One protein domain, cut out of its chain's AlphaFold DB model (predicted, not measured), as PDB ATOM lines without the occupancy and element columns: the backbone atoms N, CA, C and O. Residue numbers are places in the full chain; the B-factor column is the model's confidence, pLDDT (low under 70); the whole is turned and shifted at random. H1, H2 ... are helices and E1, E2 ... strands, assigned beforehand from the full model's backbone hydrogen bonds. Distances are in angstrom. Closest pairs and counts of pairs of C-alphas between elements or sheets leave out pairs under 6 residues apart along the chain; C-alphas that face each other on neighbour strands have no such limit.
ATOM      1  N   SER A 421     194.140  96.144 129.759       48.28
ATOM      2  CA  SER A 421     195.566  96.067 129.511       48.28
ATOM      3  C   SER A 421     196.012  96.823 128.266       48.28
ATOM      4  O   SER A 421     197.212  97.016 128.095       48.28
ATOM      5  N   ASP A 422     195.106  97.273 127.389       61.22
ATOM      6  CA  ASP A 422     195.527  97.953 126.166       61.22
ATOM      7  C   ASP A 422     195.710  99.472 126.337       61.22
ATOM      8  O   ASP A 422     194.879 100.303 125.958       61.22
ATOM      9  N   PHE A 423     196.873  99.838 126.879       73.94
ATOM     10  CA  PHE A 423     197.365 101.217 126.910       73.94
ATOM     11  C   PHE A 423     197.707 101.784 125.533       73.94
ATOM     12  O   PHE A 423     197.831 103.004 125.410       73.94
ATOM     13  N   ALA A 424     197.859 100.957 124.493       75.25
ATOM     14  CA  ALA A 424     198.301 101.437 123.187       75.25
ATOM     15  C   ALA A 424     197.292 102.400 122.556       75.25
ATOM     16  O   ALA A 424     197.675 103.298 121.813       75.25
ATOM     17  N   THR A 425     196.009 102.279 122.902       80.94
ATOM     18  CA  THR A 425     194.974 103.219 122.450       80.94
ATOM     19  C   THR A 425     195.050 104.585 123.136       80.94
ATOM     20  O   THR A 425     194.378 105.522 122.703       80.94
ATOM     21  N   LYS A 426     195.864 104.724 124.191       88.12
ATOM     22  CA  LYS A 426     196.088 105.953 124.971       88.12
ATOM     23  C   LYS A 426     197.444 106.594 124.682       88.12
ATOM     24  O   LYS A 426     197.733 107.659 125.227       88.12
ATOM     25  N   VAL A 427     198.263 105.966 123.842       89.88
ATOM     26  CA  VAL A 427     199.611 106.412 123.495       89.88
ATOM     27  C   VAL A 427     199.721 106.579 121.977       89.88
ATOM     28  O   VAL A 427     199.241 105.743 121.221       89.88
ATOM     29  N   SER A 428     200.352 107.657 121.512       91.75
ATOM     30  CA  SER A 428     200.642 107.849 120.087       91.75
ATOM     31  C   SER A 428     201.641 106.814 119.558       91.75
ATOM     32  O   SER A 428     202.465 106.285 120.303       91.75
ATOM     33  N   ALA A 429     201.639 106.558 118.248       89.81
ATOM     34  CA  ALA A 429     202.497 105.528 117.650       89.81
ATOM     35  C   ALA A 429     204.003 105.772 117.818       89.81
ATOM     36  O   ALA A 429     204.795 104.835 117.771       89.81
ATOM     37  N   ASP A 430     204.406 107.028 118.000       88.12
ATOM     38  CA  ASP A 430     205.790 107.413 118.273       88.12
ATOM     39  C   ASP A 430     206.175 107.313 119.761       88.12
ATOM     40  O   ASP A 430     207.318 107.607 120.112       88.12
ATOM     41  N   GLY A 431     205.229 106.947 120.634       88.12
ATOM     42  CA  GLY A 431     205.413 106.855 122.080       88.12
ATOM     43  C   GLY A 431     205.586 108.195 122.792       88.12
ATOM     44  O   GLY A 431     205.911 108.215 123.979       88.12
ATOM     45  N   ARG A 432     205.410 109.325 122.092       90.25
ATOM     46  CA  ARG A 432     205.709 110.660 122.631       90.25
ATOM     47  C   ARG A 432     204.524 111.335 123.294       90.25
ATOM     48  O   ARG A 432     204.741 112.291 124.031       90.25
ATOM     49  N   ARG A 433     203.293 110.901 123.031       92.19
ATOM     50  CA  ARG A 433     202.087 111.442 123.661       92.19
ATOM     51  C   ARG A 433     201.330 110.334 124.359       92.19
ATOM     52  O   ARG A 433     201.036 109.314 123.753       92.19
ATOM     53  N   LEU A 434     200.994 110.567 125.618       91.62
ATOM     54  CA  LEU A 434     200.162 109.697 126.438       91.62
ATOM     55  C   LEU A 434     198.966 110.509 126.932       91.62
ATOM     56  O   LEU A 434     199.122 111.653 127.346       91.62
ATOM     57  N   VAL A 435     197.775 109.926 126.921       91.38
ATOM     58  CA  VAL A 435     196.569 110.564 127.450       91.38
ATOM     59  C   VAL A 435     196.082 109.784 128.654       91.38
ATOM     60  O   VAL A 435     195.873 108.576 128.581       91.38
ATOM     61  N   THR A 436     195.864 110.486 129.758       88.06
ATOM     62  CA  THR A 436     195.257 109.918 130.965       88.06
ATOM     63  C   THR A 436     194.110 110.798 131.445       88.06
ATOM     64  O   THR A 436     193.762 111.801 130.809       88.06
ATOM     65  N   VAL A 437     193.506 110.423 132.571       82.62
ATOM     66  CA  VAL A 437     192.613 111.307 133.318       82.62
ATOM     67  C   VAL A 437     193.139 111.557 134.726       82.62
ATOM     68  O   VAL A 437     193.781 110.685 135.306       82.62
ATOM     69  N   ASP A 438     192.854 112.737 135.275       78.62
ATOM     70  CA  ASP A 438     193.115 113.060 136.682       78.62
ATOM     71  C   ASP A 438     192.028 112.512 137.627       78.62
ATOM     72  O   ASP A 438     191.084 111.844 137.197       78.62
ATOM     73  N   SER A 439     192.148 112.789 138.929       74.81
ATOM     74  CA  SER A 439     191.224 112.297 139.961       74.81
ATOM     75  C   SER A 439     189.808 112.869 139.808       74.81
ATOM     76  O   SER A 439     188.821 112.228 140.174       74.81
ATOM     77  N   ALA A 440     189.679 114.046 139.186       75.81
ATOM     78  CA  ALA A 440     188.407 114.630 138.769       75.81
ATOM     79  C   ALA A 440     187.900 114.052 137.432       75.81
ATOM     80  O   ALA A 440     186.894 114.523 136.898       75.81
ATOM     81  N   ARG A 441     188.574 113.023 136.902       80.44
ATOM     82  CA  ARG A 441     188.345 112.381 135.606       80.44
ATOM     83  C   ARG A 441     188.433 113.356 134.436       80.44
ATOM     84  O   ARG A 441     187.663 113.253 133.490       80.44
ATOM     85  N   ARG A 442     189.350 114.318 134.471       85.31
ATOM     86  CA  ARG A 442     189.573 115.267 133.371       85.31
ATOM     87  C   ARG A 442     190.766 114.849 132.544       85.31
ATOM     88  O   ARG A 442     191.736 114.322 133.074       85.31
ATOM     89  N   VAL A 443     190.694 115.099 131.242       89.25
ATOM     90  CA  VAL A 443     191.717 114.650 130.297       89.25
ATOM     91  C   VAL A 443     193.019 115.426 130.493       89.25
ATOM     92  O   VAL A 443     193.036 116.662 130.483       89.25
ATOM     93  N   VAL A 444     194.117 114.680 130.617       89.88
ATOM     94  CA  VAL A 444     195.482 115.204 130.672       89.88
ATOM     95  C   VAL A 444     196.288 114.588 129.537       89.88
ATOM     96  O   VAL A 444     196.353 113.367 129.402       89.88
ATOM     97  N   VAL A 445     196.901 115.443 128.722       92.50
ATOM     98  CA  VAL A 445     197.817 115.036 127.652       92.50
ATOM     99  C   VAL A 445     199.245 115.206 128.153       92.50
ATOM    100  O   VAL A 445     199.638 116.295 128.570       92.50
ATOM    101  N   TRP A 446     200.015 114.131 128.111       92.06
ATOM    102  CA  TRP A 446     201.398 114.061 128.555       92.06
ATOM    103  C   TRP A 446     202.319 113.962 127.350       92.06
ATOM    104  O   TRP A 446     202.204 113.023 126.567       92.06
ATOM    105  N   ASP A 447     203.262 114.891 127.228       91.94
ATOM    106  CA  ASP A 447     204.372 114.749 126.289       91.94
ATOM    107  C   ASP A 447     205.516 114.013 126.997       91.94
ATOM    108  O   ASP A 447     206.077 114.511 127.977       91.94
ATOM    109  N   VAL A 448     205.846 112.823 126.500       88.88
ATOM    110  CA  VAL A 448     206.880 111.921 127.006       88.88
ATOM    111  C   VAL A 448     208.104 112.010 126.089       88.88
ATOM    112  O   VAL A 448     208.106 111.538 124.955       88.88
ATOM    113  N   GLY A 449     209.165 112.658 126.569       84.31
ATOM    114  CA  GLY A 449     210.474 112.721 125.906       84.31
ATOM    115  C   GLY A 449     211.592 112.644 126.943       84.31
ATOM    116  O   GLY A 449     211.450 111.938 127.930       84.31
ATOM    117  N   ASP A 450     212.660 113.437 126.800       79.12
ATOM    118  CA  ASP A 450     213.710 113.564 127.840       79.12
ATOM    119  C   ASP A 450     213.164 114.084 129.188       79.12
ATOM    120  O   ASP A 450     213.806 113.987 130.230       79.12
ATOM    121  N   ARG A 451     211.967 114.671 129.160       83.12
ATOM    122  CA  ARG A 451     211.181 115.093 130.318       83.12
ATOM    123  C   ARG A 451     209.709 114.806 130.053       83.12
ATOM    124  O   ARG A 451     209.301 114.734 128.894       83.12
ATOM    125  N   VAL A 452     208.921 114.723 131.123       87.94
ATOM    126  CA  VAL A 452     207.464 114.572 131.036       87.94
ATOM    127  C   VAL A 452     206.778 115.897 131.353       87.94
ATOM    128  O   VAL A 452     206.911 116.415 132.467       87.94
ATOM    129  N   THR A 453     206.032 116.440 130.392       88.50
ATOM    130  CA  THR A 453     205.222 117.658 130.572       88.50
ATOM    131  C   THR A 453     203.740 117.366 130.401       88.50
ATOM    132  O   THR A 453     203.375 116.472 129.648       88.50
ATOM    133  N   ALA A 454     202.892 118.129 131.090       89.19
ATOM    134  CA  ALA A 454     201.446 117.942 131.085       89.19
ATOM    135  C   ALA A 454     200.733 119.133 130.439       89.19
ATOM    136  O   ALA A 454     201.060 120.287 130.720       89.19
ATOM    137  N   THR A 455     199.705 118.848 129.649       89.50
ATOM    138  CA  THR A 455     198.704 119.810 129.190       89.50
ATOM    139  C   THR A 455     197.339 119.329 129.661       89.50
ATOM    140  O   THR A 455     196.828 118.315 129.184       89.50
ATOM    141  N   ARG A 456     196.735 120.052 130.611       87.31
ATOM    142  CA  ARG A 456     195.376 119.756 131.075       87.31
ATOM    143  C   ARG A 456     194.338 120.375 130.156       87.31
ATOM    144  O   ARG A 456     194.431 121.550 129.801       87.31
ATOM    145  N   LEU A 457     193.298 119.609 129.848       86.88
ATOM    146  CA  LEU A 457     192.160 120.086 129.066       86.88
ATOM    147  C   LEU A 457     191.015 120.595 129.958       86.88
ATOM    148  O   LEU A 457     189.853 120.495 129.586       86.88
ATOM    149  N   ASP A 458     191.333 121.165 131.128       82.94
ATOM    150  CA  ASP A 458     190.362 121.617 132.143       82.94
ATOM    151  C   ASP A 458     189.281 122.557 131.605       82.94
ATOM    152  O   ASP A 458     188.140 122.508 132.054       82.94
ATOM    153  N   HIS A 459     189.642 123.405 130.642       77.56
ATOM    154  CA  HIS A 459     188.749 124.377 130.014       77.56
ATOM    155  C   HIS A 459     187.574 123.729 129.262       77.56
ATOM    156  O   HIS A 459     186.574 124.396 129.024       77.56
ATOM    157  N   LEU A 460     187.667 122.434 128.929       78.00
ATOM    158  CA  LEU A 460     186.590 121.672 128.293       78.00
ATOM    159  C   LEU A 460     185.559 121.138 129.305       78.00
ATOM    160  O   LEU A 460     184.498 120.665 128.898       78.00
ATOM    161  N   PHE A 461     185.851 121.195 130.610       78.88
ATOM    162  CA  PHE A 461     185.056 120.566 131.668       78.88
ATOM    163  C   PHE A 461     184.399 121.597 132.587       78.88
ATOM    164  O   PHE A 461     185.059 122.439 133.201       78.88
ATOM    165  N   GLY A 462     183.092 121.454 132.786       73.06
ATOM    166  CA  GLY A 462     182.382 122.082 133.889       73.06
ATOM    167  C   GLY A 462     182.822 121.549 135.266       73.06
ATOM    168  O   GLY A 462     183.607 120.600 135.383       73.06
ATOM    169  N   PRO A 463     182.308 122.133 136.363       71.50
ATOM    170  CA  PRO A 463     182.699 121.761 137.728       71.50
ATOM    171  C   PRO A 463     182.445 120.291 138.095       71.50
ATOM    172  O   PRO A 463     183.081 119.781 139.015       71.50
ATOM    173  N   HIS A 464     181.517 119.631 137.399       74.56
ATOM    174  CA  HIS A 464     181.063 118.268 137.684       74.56
ATOM    175  C   HIS A 464     181.178 117.329 136.477       74.56
ATOM    176  O   HIS A 464     180.624 116.230 136.510       74.56
ATOM    177  N   ASP A 465     181.860 117.764 135.419       76.81
ATOM    178  CA  ASP A 465     181.995 116.981 134.199       76.81
ATOM    179  C   ASP A 465     183.167 116.011 134.326       76.81
ATOM    180  O   ASP A 465     184.198 116.342 134.912       76.81
ATOM    181  N   THR A 466     183.015 114.823 133.747       80.50
ATOM    182  CA  THR A 466     184.008 113.737 133.814       80.50
ATOM    183  C   THR A 466     184.205 113.100 132.444       80.50
ATOM    184  O   THR A 466     183.239 112.976 131.697       80.50
ATOM    185  N   ALA A 467     185.410 112.643 132.126       83.19
ATOM    186  CA  ALA A 467     185.749 111.887 130.925       83.19
ATOM    187  C   ALA A 467     185.937 110.390 131.219       83.19
ATOM    188  O   ALA A 467     186.378 109.996 132.299       83.19
ATOM    189  N   TYR A 468     185.612 109.555 130.235       80.44
ATOM    190  CA  TYR A 468     185.867 108.113 130.212       80.44
ATOM    191  C   TYR A 468     186.007 107.633 128.757       80.44
ATOM    192  O   TYR A 468     185.731 108.397 127.831       80.44
ATOM    193  N   ASN A 469     186.447 106.383 128.558       80.31
ATOM    194  CA  ASN A 469     186.751 105.803 127.240       80.31
ATOM    195  C   ASN A 469     187.591 106.754 126.379       80.31
ATOM    196  O   ASN A 469     187.134 107.238 125.350       80.31
ATOM    197  N   ILE A 470     188.783 107.089 126.866       87.19
ATOM    198  CA  ILE A 470     189.716 107.980 126.174       87.19
ATOM    199  C   ILE A 470     190.553 107.183 125.167       87.19
ATOM    200  O   ILE A 470     190.986 106.073 125.478       87.19
ATOM    201  N   THR A 471     190.823 107.773 124.009       89.38
ATOM    202  CA  THR A 471     191.772 107.264 123.018       89.38
ATOM    203  C   THR A 471     192.512 108.420 122.345       89.38
ATOM    204  O   THR A 471     191.996 109.537 122.261       89.38
ATOM    205  N   ILE A 472     193.732 108.171 121.880       91.56
ATOM    206  CA  ILE A 472     194.529 109.100 121.083       91.56
ATOM    207  C   ILE A 472     194.705 108.543 119.670       91.56
ATOM    208  O   ILE A 472     194.766 107.335 119.459       91.56
ATOM    209  N   SER A 473     194.766 109.442 118.696       92.31
ATOM    210  CA  SER A 473     195.009 109.108 117.300       92.31
ATOM    211  C   SER A 473     196.427 108.571 117.104       92.31
ATOM    212  O   SER A 473     197.343 108.901 117.866       92.31
ATOM    213  N   ARG A 474     196.647 107.778 116.051       90.00
ATOM    214  CA  ARG A 474     197.952 107.146 115.792       90.00
ATOM    215  C   ARG A 474     199.061 108.192 115.631       90.00
ATOM    216  O   ARG A 474     200.164 108.010 116.143       90.00
ATOM    217  N   SER A 475     198.764 109.297 114.947       90.38
ATOM    218  CA  SER A 475     199.667 110.454 114.801       90.38
ATOM    219  C   SER A 475     199.940 111.210 116.102       90.38
ATOM    220  O   SER A 475     200.859 112.026 116.163       90.38
ATOM    221  N   GLY A 476     199.122 110.990 117.130       91.06
ATOM    222  CA  GLY A 476     199.116 111.771 118.353       91.06
ATOM    223  C   GLY A 476     198.447 113.139 118.222       91.06
ATOM    224  O   GLY A 476     198.493 113.896 119.187       91.06
ATOM    225  N   GLU A 477     197.878 113.515 117.072       91.44
ATOM    226  CA  GLU A 477     197.286 114.845 116.849       91.44
ATOM    227  C   GLU A 477     195.914 115.032 117.504       91.44
ATOM    228  O   GLU A 477     195.600 116.144 117.934       91.44
ATOM    229  N   TYR A 478     195.126 113.963 117.635       92.06
ATOM    230  CA  TYR A 478     193.759 114.039 118.147       92.06
ATOM    231  C   TYR A 478     193.559 113.171 119.380       92.06
ATOM    232  O   TYR A 478     194.032 112.042 119.444       92.06
ATOM    233  N   VAL A 479     192.783 113.675 120.335       92.94
ATOM    234  CA  VAL A 479     192.284 112.907 121.479       92.94
ATOM    235  C   VAL A 479     190.778 112.806 121.360       92.94
ATOM    236  O   VAL A 479     190.106 113.830 121.261       92.94
ATOM    237  N   ALA A 480     190.241 111.592 121.405       91.00
ATOM    238  CA  ALA A 480     188.810 111.362 121.507       91.00
ATOM    239  C   ALA A 480     188.461 110.814 122.890       91.00
ATOM    240  O   ALA A 480     189.156 109.958 123.433       91.00
ATOM    241  N   PHE A 481     187.382 111.310 123.479       89.44
ATOM    242  CA  PHE A 481     186.902 110.842 124.772       89.44
ATOM    243  C   PHE A 481     185.404 111.048 124.900       89.44
ATOM    244  O   PHE A 481     184.800 111.857 124.194       89.44
ATOM    245  N   VAL A 482     184.801 110.325 125.840       84.56
ATOM    246  CA  VAL A 482     183.399 110.513 126.177       84.56
ATOM    247  C   VAL A 482     183.301 111.369 127.425       84.56
ATOM    248  O   VAL A 482     183.776 110.985 128.489       84.56
ATOM    249  N   GLN A 483     182.688 112.538 127.296       83.00
ATOM    250  CA  GLN A 483     182.412 113.431 128.408       83.00
ATOM    251  C   GLN A 483     181.003 113.183 128.947       83.00
ATOM    252  O   GLN A 483     180.034 113.204 128.196       83.00
ATOM    253  N   ARG A 484     180.879 113.004 130.261       79.94
ATOM    254  CA  ARG A 484     179.616 113.007 131.003       79.94
ATOM    255  C   ARG A 484     179.467 114.328 131.744       79.94
ATOM    256  O   ARG A 484     180.339 114.677 132.537       79.94
ATOM    257  N   VAL A 485     178.350 115.012 131.516       74.81
ATOM    258  CA  VAL A 485     178.035 116.317 132.113       74.81
ATOM    259  C   VAL A 485     177.287 116.143 133.439       74.81
ATOM    260  O   VAL A 485     176.322 115.378 133.523       74.81
ATOM    261  N   GLY A 486     177.732 116.832 134.492       65.12
ATOM    262  CA  GLY A 486     177.179 116.693 135.846       65.12
ATOM    263  C   GLY A 486     175.926 117.546 136.125       65.12
ATOM    264  O   GLY A 486     175.791 118.667 135.651       65.12
ATOM    265  N   PHE A 487     175.000 117.042 136.955       57.00
ATOM    266  CA  PHE A 487     173.665 117.641 137.181       57.00
ATOM    267  C   PHE A 487     173.614 118.892 138.083       57.00
ATOM    268  O   PHE A 487     172.562 119.529 138.203       57.00
ATOM    269  N   ALA A 488     174.701 119.251 138.769       47.09
ATOM    270  CA  ALA A 488     174.677 120.326 139.758       47.09
ATOM    271  C   ALA A 488     174.804 121.715 139.093       47.09
ATOM    272  O   ALA A 488     175.886 122.168 138.746       47.09
ATOM    273  N   LYS A 489     173.644 122.382 138.963       41.22
ATOM    274  CA  LYS A 489     173.394 123.731 138.410       41.22
ATOM    275  C   LYS A 489     173.857 123.936 136.957       41.22
ATOM    276  O   LYS A 489     174.912 124.494 136.693       41.22
ATOM    277  N   LEU A 490     172.921 123.634 136.057       40.31
ATOM    278  CA  LEU A 490     172.762 124.016 134.638       40.31
ATOM    279  C   LEU A 490     172.914 125.527 134.295       40.31
ATOM    280  O   LEU A 490     172.311 126.013 133.346       40.31
ATOM    281  N   SER A 491     173.688 126.313 135.043       40.69
ATOM    282  CA  SER A 491     173.957 127.720 134.718       40.69
ATOM    283  C   SER A 491     175.182 127.830 133.809       40.69
ATOM    284  O   SER A 491     176.177 128.446 134.184       40.69
ATOM    285  N   VAL A 492     175.124 127.228 132.622       43.75
ATOM    286  CA  VAL A 492     176.093 127.517 131.560       43.75
ATOM    287  C   VAL A 492     175.459 128.583 130.668       43.75
ATOM    288  O   VAL A 492     174.504 128.315 129.952       43.75
ATOM    289  N   THR A 493     175.946 129.820 130.751       41.94
ATOM    290  CA  THR A 493     175.489 130.978 129.954       41.94
ATOM    291  C   THR A 493     176.087 131.017 128.538       41.94
ATOM    292  O   THR A 493     176.175 132.086 127.939       41.94
ATOM    293  N   GLY A 494     176.537 129.877 128.010       47.03
ATOM    294  CA  GLY A 494     177.226 129.798 126.721       47.03
ATOM    295  C   GLY A 494     176.284 129.793 125.520       47.03
ATOM    296  O   GLY A 494     175.192 129.235 125.587       47.03
ATOM    297  N   GLN A 495     176.715 130.403 124.412       43.88
ATOM    298  CA  GLN A 495     176.026 130.303 123.122       43.88
ATOM    299  C   GLN A 495     176.224 128.901 122.527       43.88
ATOM    300  O   GLN A 495     177.356 128.457 122.342       43.88
ATOM    301  N   THR A 496     175.121 128.223 122.218       47.19
ATOM    302  CA  THR A 496     175.090 126.988 121.424       47.19
ATOM    303  C   THR A 496     174.819 127.314 119.958       47.19
ATOM    304  O   THR A 496     174.284 128.380 119.638       47.19
ATOM    305  N   ASP A 497     175.143 126.389 119.059       52.28
ATOM    306  CA  ASP A 497     174.587 126.415 117.711       52.28
ATOM    307  C   ASP A 497     173.088 126.040 117.706       52.28
ATOM    308  O   ASP A 497     172.452 125.864 118.754       52.28
ATOM    309  N   ALA A 498     172.500 125.967 116.508       48.91
ATOM    310  CA  ALA A 498     171.078 125.681 116.309       48.91
ATOM    311  C   ALA A 498     170.653 124.265 116.757       48.91
ATOM    312  O   ALA A 498     169.459 124.049 116.963       48.91
ATOM    313  N   ASP A 499     171.604 123.344 116.946       48.97
ATOM    314  CA  ASP A 499     171.376 121.954 117.357       48.97
ATOM    315  C   ASP A 499     171.649 121.742 118.867       48.97
ATOM    316  O   ASP A 499     171.621 120.620 119.385       48.97
ATOM    317  N   GLY A 500     171.910 122.829 119.606       49.16
ATOM    318  CA  GLY A 500     172.257 122.780 121.027       49.16
ATOM    319  C   GLY A 500     173.658 122.211 121.279       49.16
ATOM    320  O   GLY A 500     173.939 121.763 122.392       49.16
ATOM    321  N   LEU A 501     174.518 122.179 120.253       46.75
ATOM    322  CA  LEU A 501     175.914 121.760 120.338       46.75
ATOM    323  C   LEU A 501     176.811 122.992 120.604       46.75
ATOM    324  O   LEU A 501     176.425 124.126 120.297       46.75
ATOM    325  N   PRO A 502     177.986 122.827 121.240       48.47
ATOM    326  CA  PRO A 502     178.873 123.951 121.526       48.47
ATOM    327  C   PRO A 502     179.487 124.535 120.252       48.47
ATOM    328  O   PRO A 502     179.765 123.821 119.291       48.47
ATOM    329  N   SER A 503     179.798 125.833 120.294       47.75
ATOM    330  CA  SER A 503     180.681 126.465 119.311       47.75
ATOM    331  C   SER A 503     182.046 125.760 119.273       47.75
ATOM    332  O   SER A 503     182.646 125.505 120.313       47.75
ATOM    333  N   ILE A 504     182.553 125.504 118.064       52.22
ATOM    334  CA  ILE A 504     183.881 124.926 117.766       52.22
ATOM    335  C   ILE A 504     185.038 125.870 118.196       52.22
ATOM    336  O   ILE A 504     186.212 125.501 118.128       52.22
ATOM    337  N   ASP A 505     184.724 127.092 118.650       49.22
ATOM    338  CA  ASP A 505     185.696 128.141 118.976       49.22
ATOM    339  C   ASP A 505     186.168 128.069 120.456       49.22
ATOM    340  O   ASP A 505     185.333 128.060 121.371       49.22
ATOM    341  N   PRO A 506     187.490 128.041 120.735       44.03
ATOM    342  CA  PRO A 506     188.090 127.568 121.990       44.03
ATOM    343  C   PRO A 506     188.096 128.605 123.133       44.03
ATOM    344  O   PRO A 506     189.039 128.680 123.915       44.03
ATOM    345  N   GLY A 507     187.051 129.425 123.244       45.53
ATOM    346  CA  GLY A 507     187.004 130.532 124.199       45.53
ATOM    347  C   GLY A 507     186.806 130.120 125.659       45.53
ATOM    348  O   GLY A 507     187.694 130.331 126.477       45.53
ATOM    349  N   GLU A 508     185.617 129.633 126.033       45.62
ATOM    350  CA  GLU A 508     185.179 129.725 127.443       45.62
ATOM    351  C   GLU A 508     184.102 128.700 127.885       45.62
ATOM    352  O   GLU A 508     183.413 128.940 128.877       45.62
ATOM    353  N   HIS A 509     183.895 127.567 127.194       47.81
ATOM    354  CA  HIS A 509     182.684 126.749 127.420       47.81
ATOM    355  C   HIS A 509     182.922 125.238 127.583       47.81
ATOM    356  O   HIS A 509     183.794 124.658 126.943       47.81
ATOM    357  N   ALA A 510     182.074 124.602 128.404       51.12
ATOM    358  CA  ALA A 510     181.984 123.148 128.533       51.12
ATOM    359  C   ALA A 510     181.555 122.509 127.201       51.12
ATOM    360  O   ALA A 510     180.673 123.026 126.511       51.12
ATOM    361  N   THR A 511     182.156 121.369 126.854       58.34
ATOM    362  CA  THR A 511     181.968 120.713 125.550       58.34
ATOM    363  C   THR A 511     180.607 120.062 125.334       58.34
ATOM    364  O   THR A 511     180.345 119.616 124.223       58.34
ATOM    365  N   CYS A 512     179.717 120.036 126.328       61.47
ATOM    366  CA  CYS A 512     178.319 119.681 126.119       61.47
ATOM    367  C   CYS A 512     177.379 120.278 127.168       61.47
ATOM    368  O   CYS A 512     177.692 120.309 128.355       61.47
ATOM    369  N   VAL A 513     176.189 120.698 126.730       58.09
ATOM    370  CA  VAL A 513     175.091 121.131 127.606       58.09
ATOM    371  C   VAL A 513     173.863 120.266 127.293       58.09
ATOM    372  O   VAL A 513     173.466 120.196 126.129       58.09
ATOM    373  N   PRO A 514     173.277 119.559 128.279       57.72
ATOM    374  CA  PRO A 514     172.067 118.775 128.048       57.72
ATOM    375  C   PRO A 514     170.860 119.694 127.815       57.72
ATOM    376  O   PRO A 514     170.735 120.726 128.478       57.72
ATOM    377  N   ASP A 515     169.943 119.301 126.924       55.47
ATOM    378  CA  ASP A 515     168.788 120.136 126.550       55.47
ATOM    379  C   ASP A 515     167.714 120.165 127.655       55.47
ATOM    380  O   ASP A 515     166.860 121.053 127.706       55.47
ATOM    381  N   SER A 516     167.756 119.206 128.592       56.12
ATOM    382  CA  SER A 516     166.896 119.173 129.777       56.12
ATOM    383  C   SER A 516     167.491 118.350 130.930       56.12
ATOM    384  O   SER A 516     168.355 117.500 130.731       56.12
ATOM    385  N   MET A 517     166.957 118.511 132.151       53.62
ATOM    386  CA  MET A 517     167.309 117.655 133.306       53.62
ATOM    387  C   MET A 517     166.991 116.159 133.087       53.62
ATOM    388  O   MET A 517     167.503 115.298 133.807       53.62
ATOM    389  N   ALA A 518     166.126 115.837 132.119       50.16
ATOM    390  CA  ALA A 518     165.743 114.470 131.784       50.16
ATOM    391  C   ALA A 518     166.736 113.780 130.832       50.16
ATOM    392  O   ALA A 518     166.596 112.582 130.604       50.16
ATOM    393  N   GLU A 519     167.756 114.482 130.336       54.22
ATOM    394  CA  GLU A 519     168.841 113.934 129.523       54.22
ATOM    395  C   GLU A 519     170.120 113.859 130.372       54.22
ATOM    396  O   GLU A 519     170.502 114.811 131.044       54.22
ATOM    397  N   VAL A 520     170.765 112.689 130.440       54.44
ATOM    398  CA  VAL A 520     172.146 112.596 130.938       54.44
ATOM    399  C   VAL A 520     172.935 113.004 129.705       54.44
ATOM    400  O   VAL A 520     172.857 112.295 128.706       54.44
ATOM    401  N   GLY A 521     173.596 114.158 129.731       65.19
ATOM    402  CA  GLY A 521     174.411 114.599 128.605       65.19
ATOM    403  C   GLY A 521     175.715 113.811 128.585       65.19
ATOM    404  O   GLY A 521     176.652 114.182 129.289       65.19
ATOM    405  N   GLU A 522     175.765 112.709 127.841       75.94
ATOM    406  CA  GLU A 522     177.029 112.094 127.430       75.94
ATOM    407  C   GLU A 522     177.366 112.585 126.021       75.94
ATOM    408  O   GLU A 522     176.479 112.693 125.173       75.94
ATOM    409  N   CYS A 523     178.633 112.894 125.765       78.94
ATOM    410  CA  CYS A 523     179.082 113.425 124.486       78.94
ATOM    411  C   CYS A 523     180.404 112.824 124.053       78.94
ATOM    412  O   CYS A 523     181.336 112.733 124.846       78.94
ATOM    413  N   LEU A 524     180.493 112.459 122.776       84.50
ATOM    414  CA  LEU A 524     181.773 112.175 122.146       84.50
ATOM    415  C   LEU A 524     182.448 113.506 121.816       84.50
ATOM    416  O   LEU A 524     181.877 114.307 121.076       84.50
ATOM    417  N   VAL A 525     183.648 113.716 122.342       86.75
ATOM    418  CA  VAL A 525     184.472 114.900 122.095       86.75
ATOM    419  C   VAL A 525     185.752 114.454 121.400       86.75
ATOM    420  O   VAL A 525     186.406 113.525 121.863       86.75
ATOM    421  N   VAL A 526     186.111 115.124 120.306       88.25
ATOM    422  CA  VAL A 526     187.404 114.990 119.629       88.25
ATOM    423  C   VAL A 526     188.119 116.331 119.698       88.25
ATOM    424  O   VAL A 526     187.595 117.354 119.252       88.25
ATOM    425  N   TYR A 527     189.311 116.325 120.277       89.06
ATOM    426  CA  TYR A 527     190.141 117.496 120.503       89.06
ATOM    427  C   TYR A 527     191.426 117.405 119.684       89.06
ATOM    428  O   TYR A 527     192.158 116.423 119.783       89.06
ATOM    429  N   ASP A 528     191.704 118.443 118.901       88.38
ATOM    430  CA  ASP A 528     192.952 118.624 118.163       88.38
ATOM    431  C   ASP A 528     193.984 119.288 119.080       88.38
ATOM    432  O   ASP A 528     193.838 120.447 119.490       88.38
ATOM    433  N   ILE A 529     195.033 118.534 119.412       88.31
ATOM    434  CA  ILE A 529     196.096 118.959 120.325       88.31
ATOM    435  C   ILE A 529     196.901 120.115 119.721       88.31
ATOM    436  O   ILE A 529     197.267 121.052 120.438       88.31
ATOM    437  N   GLY A 530     197.179 120.061 118.415       84.94
ATOM    438  CA  GLY A 530     198.011 121.039 117.717       84.94
ATOM    439  C   GLY A 530     197.293 122.371 117.516       84.94
ATOM    440  O   GLY A 530     197.844 123.427 117.831       84.94
ATOM    441  N   ALA A 531     196.046 122.323 117.044       83.88
ATOM    442  CA  ALA A 531     195.210 123.505 116.850       83.88
ATOM    443  C   ALA A 531     194.572 124.021 118.149       83.88
ATOM    444  O   ALA A 531     194.020 125.121 118.152       83.88
ATOM    445  N   ARG A 532     194.654 123.248 119.243       84.06
ATOM    446  CA  ARG A 532     194.081 123.563 120.559       84.06
ATOM    447  C   ARG A 532     192.589 123.888 120.499       84.06
ATOM    448  O   ARG A 532     192.135 124.896 121.039       84.06
ATOM    449  N   ARG A 533     191.831 123.046 119.799       80.69
ATOM    450  CA  ARG A 533     190.387 123.226 119.608       80.69
ATOM    451  C   ARG A 533     189.669 121.889 119.539       80.69
ATOM    452  O   ARG A 533     190.239 120.879 119.139       80.69
ATOM    453  N   VAL A 534     188.385 121.908 119.860       80.94
ATOM    454  CA  VAL A 534     187.497 120.766 119.636       80.94
ATOM    455  C   VAL A 534     187.164 120.712 118.151       80.94
ATOM    456  O   VAL A 534     186.706 121.700 117.590       80.94
ATOM    457  N   THR A 535     187.425 119.589 117.489       76.62
ATOM    458  CA  THR A 535     187.061 119.396 116.075       76.62
ATOM    459  C   THR A 535     185.670 118.807 115.931       76.62
ATOM    460  O   THR A 535     184.958 119.154 114.994       76.62
ATOM    461  N   THR A 536     185.275 117.951 116.874       75.38
ATOM    462  CA  THR A 536     183.989 117.254 116.870       75.38
ATOM    463  C   THR A 536     183.430 117.179 118.286       75.38
ATOM    464  O   THR A 536     184.132 116.763 119.204       75.38
ATOM    465  N   ALA A 537     182.156 117.527 118.461       78.12
ATOM    466  CA  ALA A 537     181.397 117.277 119.684       78.12
ATOM    467  C   ALA A 537     180.001 116.769 119.309       78.12
ATOM    468  O   ALA A 537     179.262 117.456 118.608       78.12
ATOM    469  N   VAL A 538     179.643 115.555 119.737       75.94
ATOM    470  CA  VAL A 538     178.370 114.913 119.365       75.94
ATOM    471  C   VAL A 538     177.662 114.367 120.599       75.94
ATOM    472  O   VAL A 538     178.214 113.539 121.325       75.94
ATOM    473  N   LYS A 539     176.404 114.781 120.796       75.19
ATOM    474  CA  LYS A 539     175.519 114.277 121.856       75.19
ATOM    475  C   LYS A 539     175.193 112.789 121.676       75.19
ATOM    476  O   LYS A 539     174.892 112.313 120.578       75.19
ATOM    477  N   LEU A 540     175.207 112.051 122.781       73.31
ATOM    478  CA  LEU A 540     174.856 110.637 122.878       73.31
ATOM    479  C   LEU A 540     173.541 110.527 123.688       73.31
ATOM    480  O   LEU A 540     173.525 110.779 124.888       73.31
ATOM    481  N   ASN A 541     172.411 110.203 123.045       61.66
ATOM    482  CA  ASN A 541     171.083 110.191 123.695       61.66
ATOM    483  C   ASN A 541     170.886 109.063 124.739       61.66
ATOM    484  O   ASN A 541     171.380 107.951 124.568       61.66
ATOM    485  N   ARG A 542     170.048 109.333 125.763       50.19
ATOM    486  CA  ARG A 542     169.834 108.551 127.012       50.19
ATOM    487  C   ARG A 542     169.244 107.136 126.895       50.19
ATOM    488  O   ARG A 542     169.208 106.425 127.894       50.19
ATOM    489  N   THR A 543     168.680 106.734 125.759       47.72
ATOM    490  CA  THR A 543     167.804 105.543 125.715       47.72
ATOM    491  C   THR A 543     168.572 104.210 125.789       47.72
ATOM    492  O   THR A 543     167.959 103.161 125.957       47.72
TER     493      THR A 543
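This is residues 421 to 543 of the 844 residues of an uncharacterized protein of Lentzea guizhouensis (UniProt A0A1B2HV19). With little regular structure, 49 of 123 printed residues being in named elements, this is a partly face-to-face sandwich of two sheets, close at E1 and E4 and open toward E3 and E7, with loop 485 to 521 at one end. H1 precedes two antiparallel meanders, each strand beside the one before: E1-E2-E3, then E4-E5-E6-E7. The mostly-strand whole is compact, radius of gyration of the C-alphas 14.6 A, spanning 46 by 30 by 22 A.

H1, residues 423 to 426, begins at C-alpha 423 (197.365, 101.217, 126.910). E1 is 433 to 437, E2 443 to 448, E3 452 to 456, E4 466 to 472, E5 478 to 484, E6 522 to 528. E7, 533 to 540, is 20.3 A long and ends at C-alpha 540 (174.856, 110.637, 122.878).

H1 only grazes sheet E1 E2 E3. The closest C-alphas of E1 and E4, Val 435 and Ile 472, are 6.8 A apart. In hairpin E5 and E6, N 481 and O 525 are 2.9 A apart.

The printed part has no cut. Link E5 to E6 is long; pLDDT is under 70 at 421 to 422, 486 to 521 and 541 to 543.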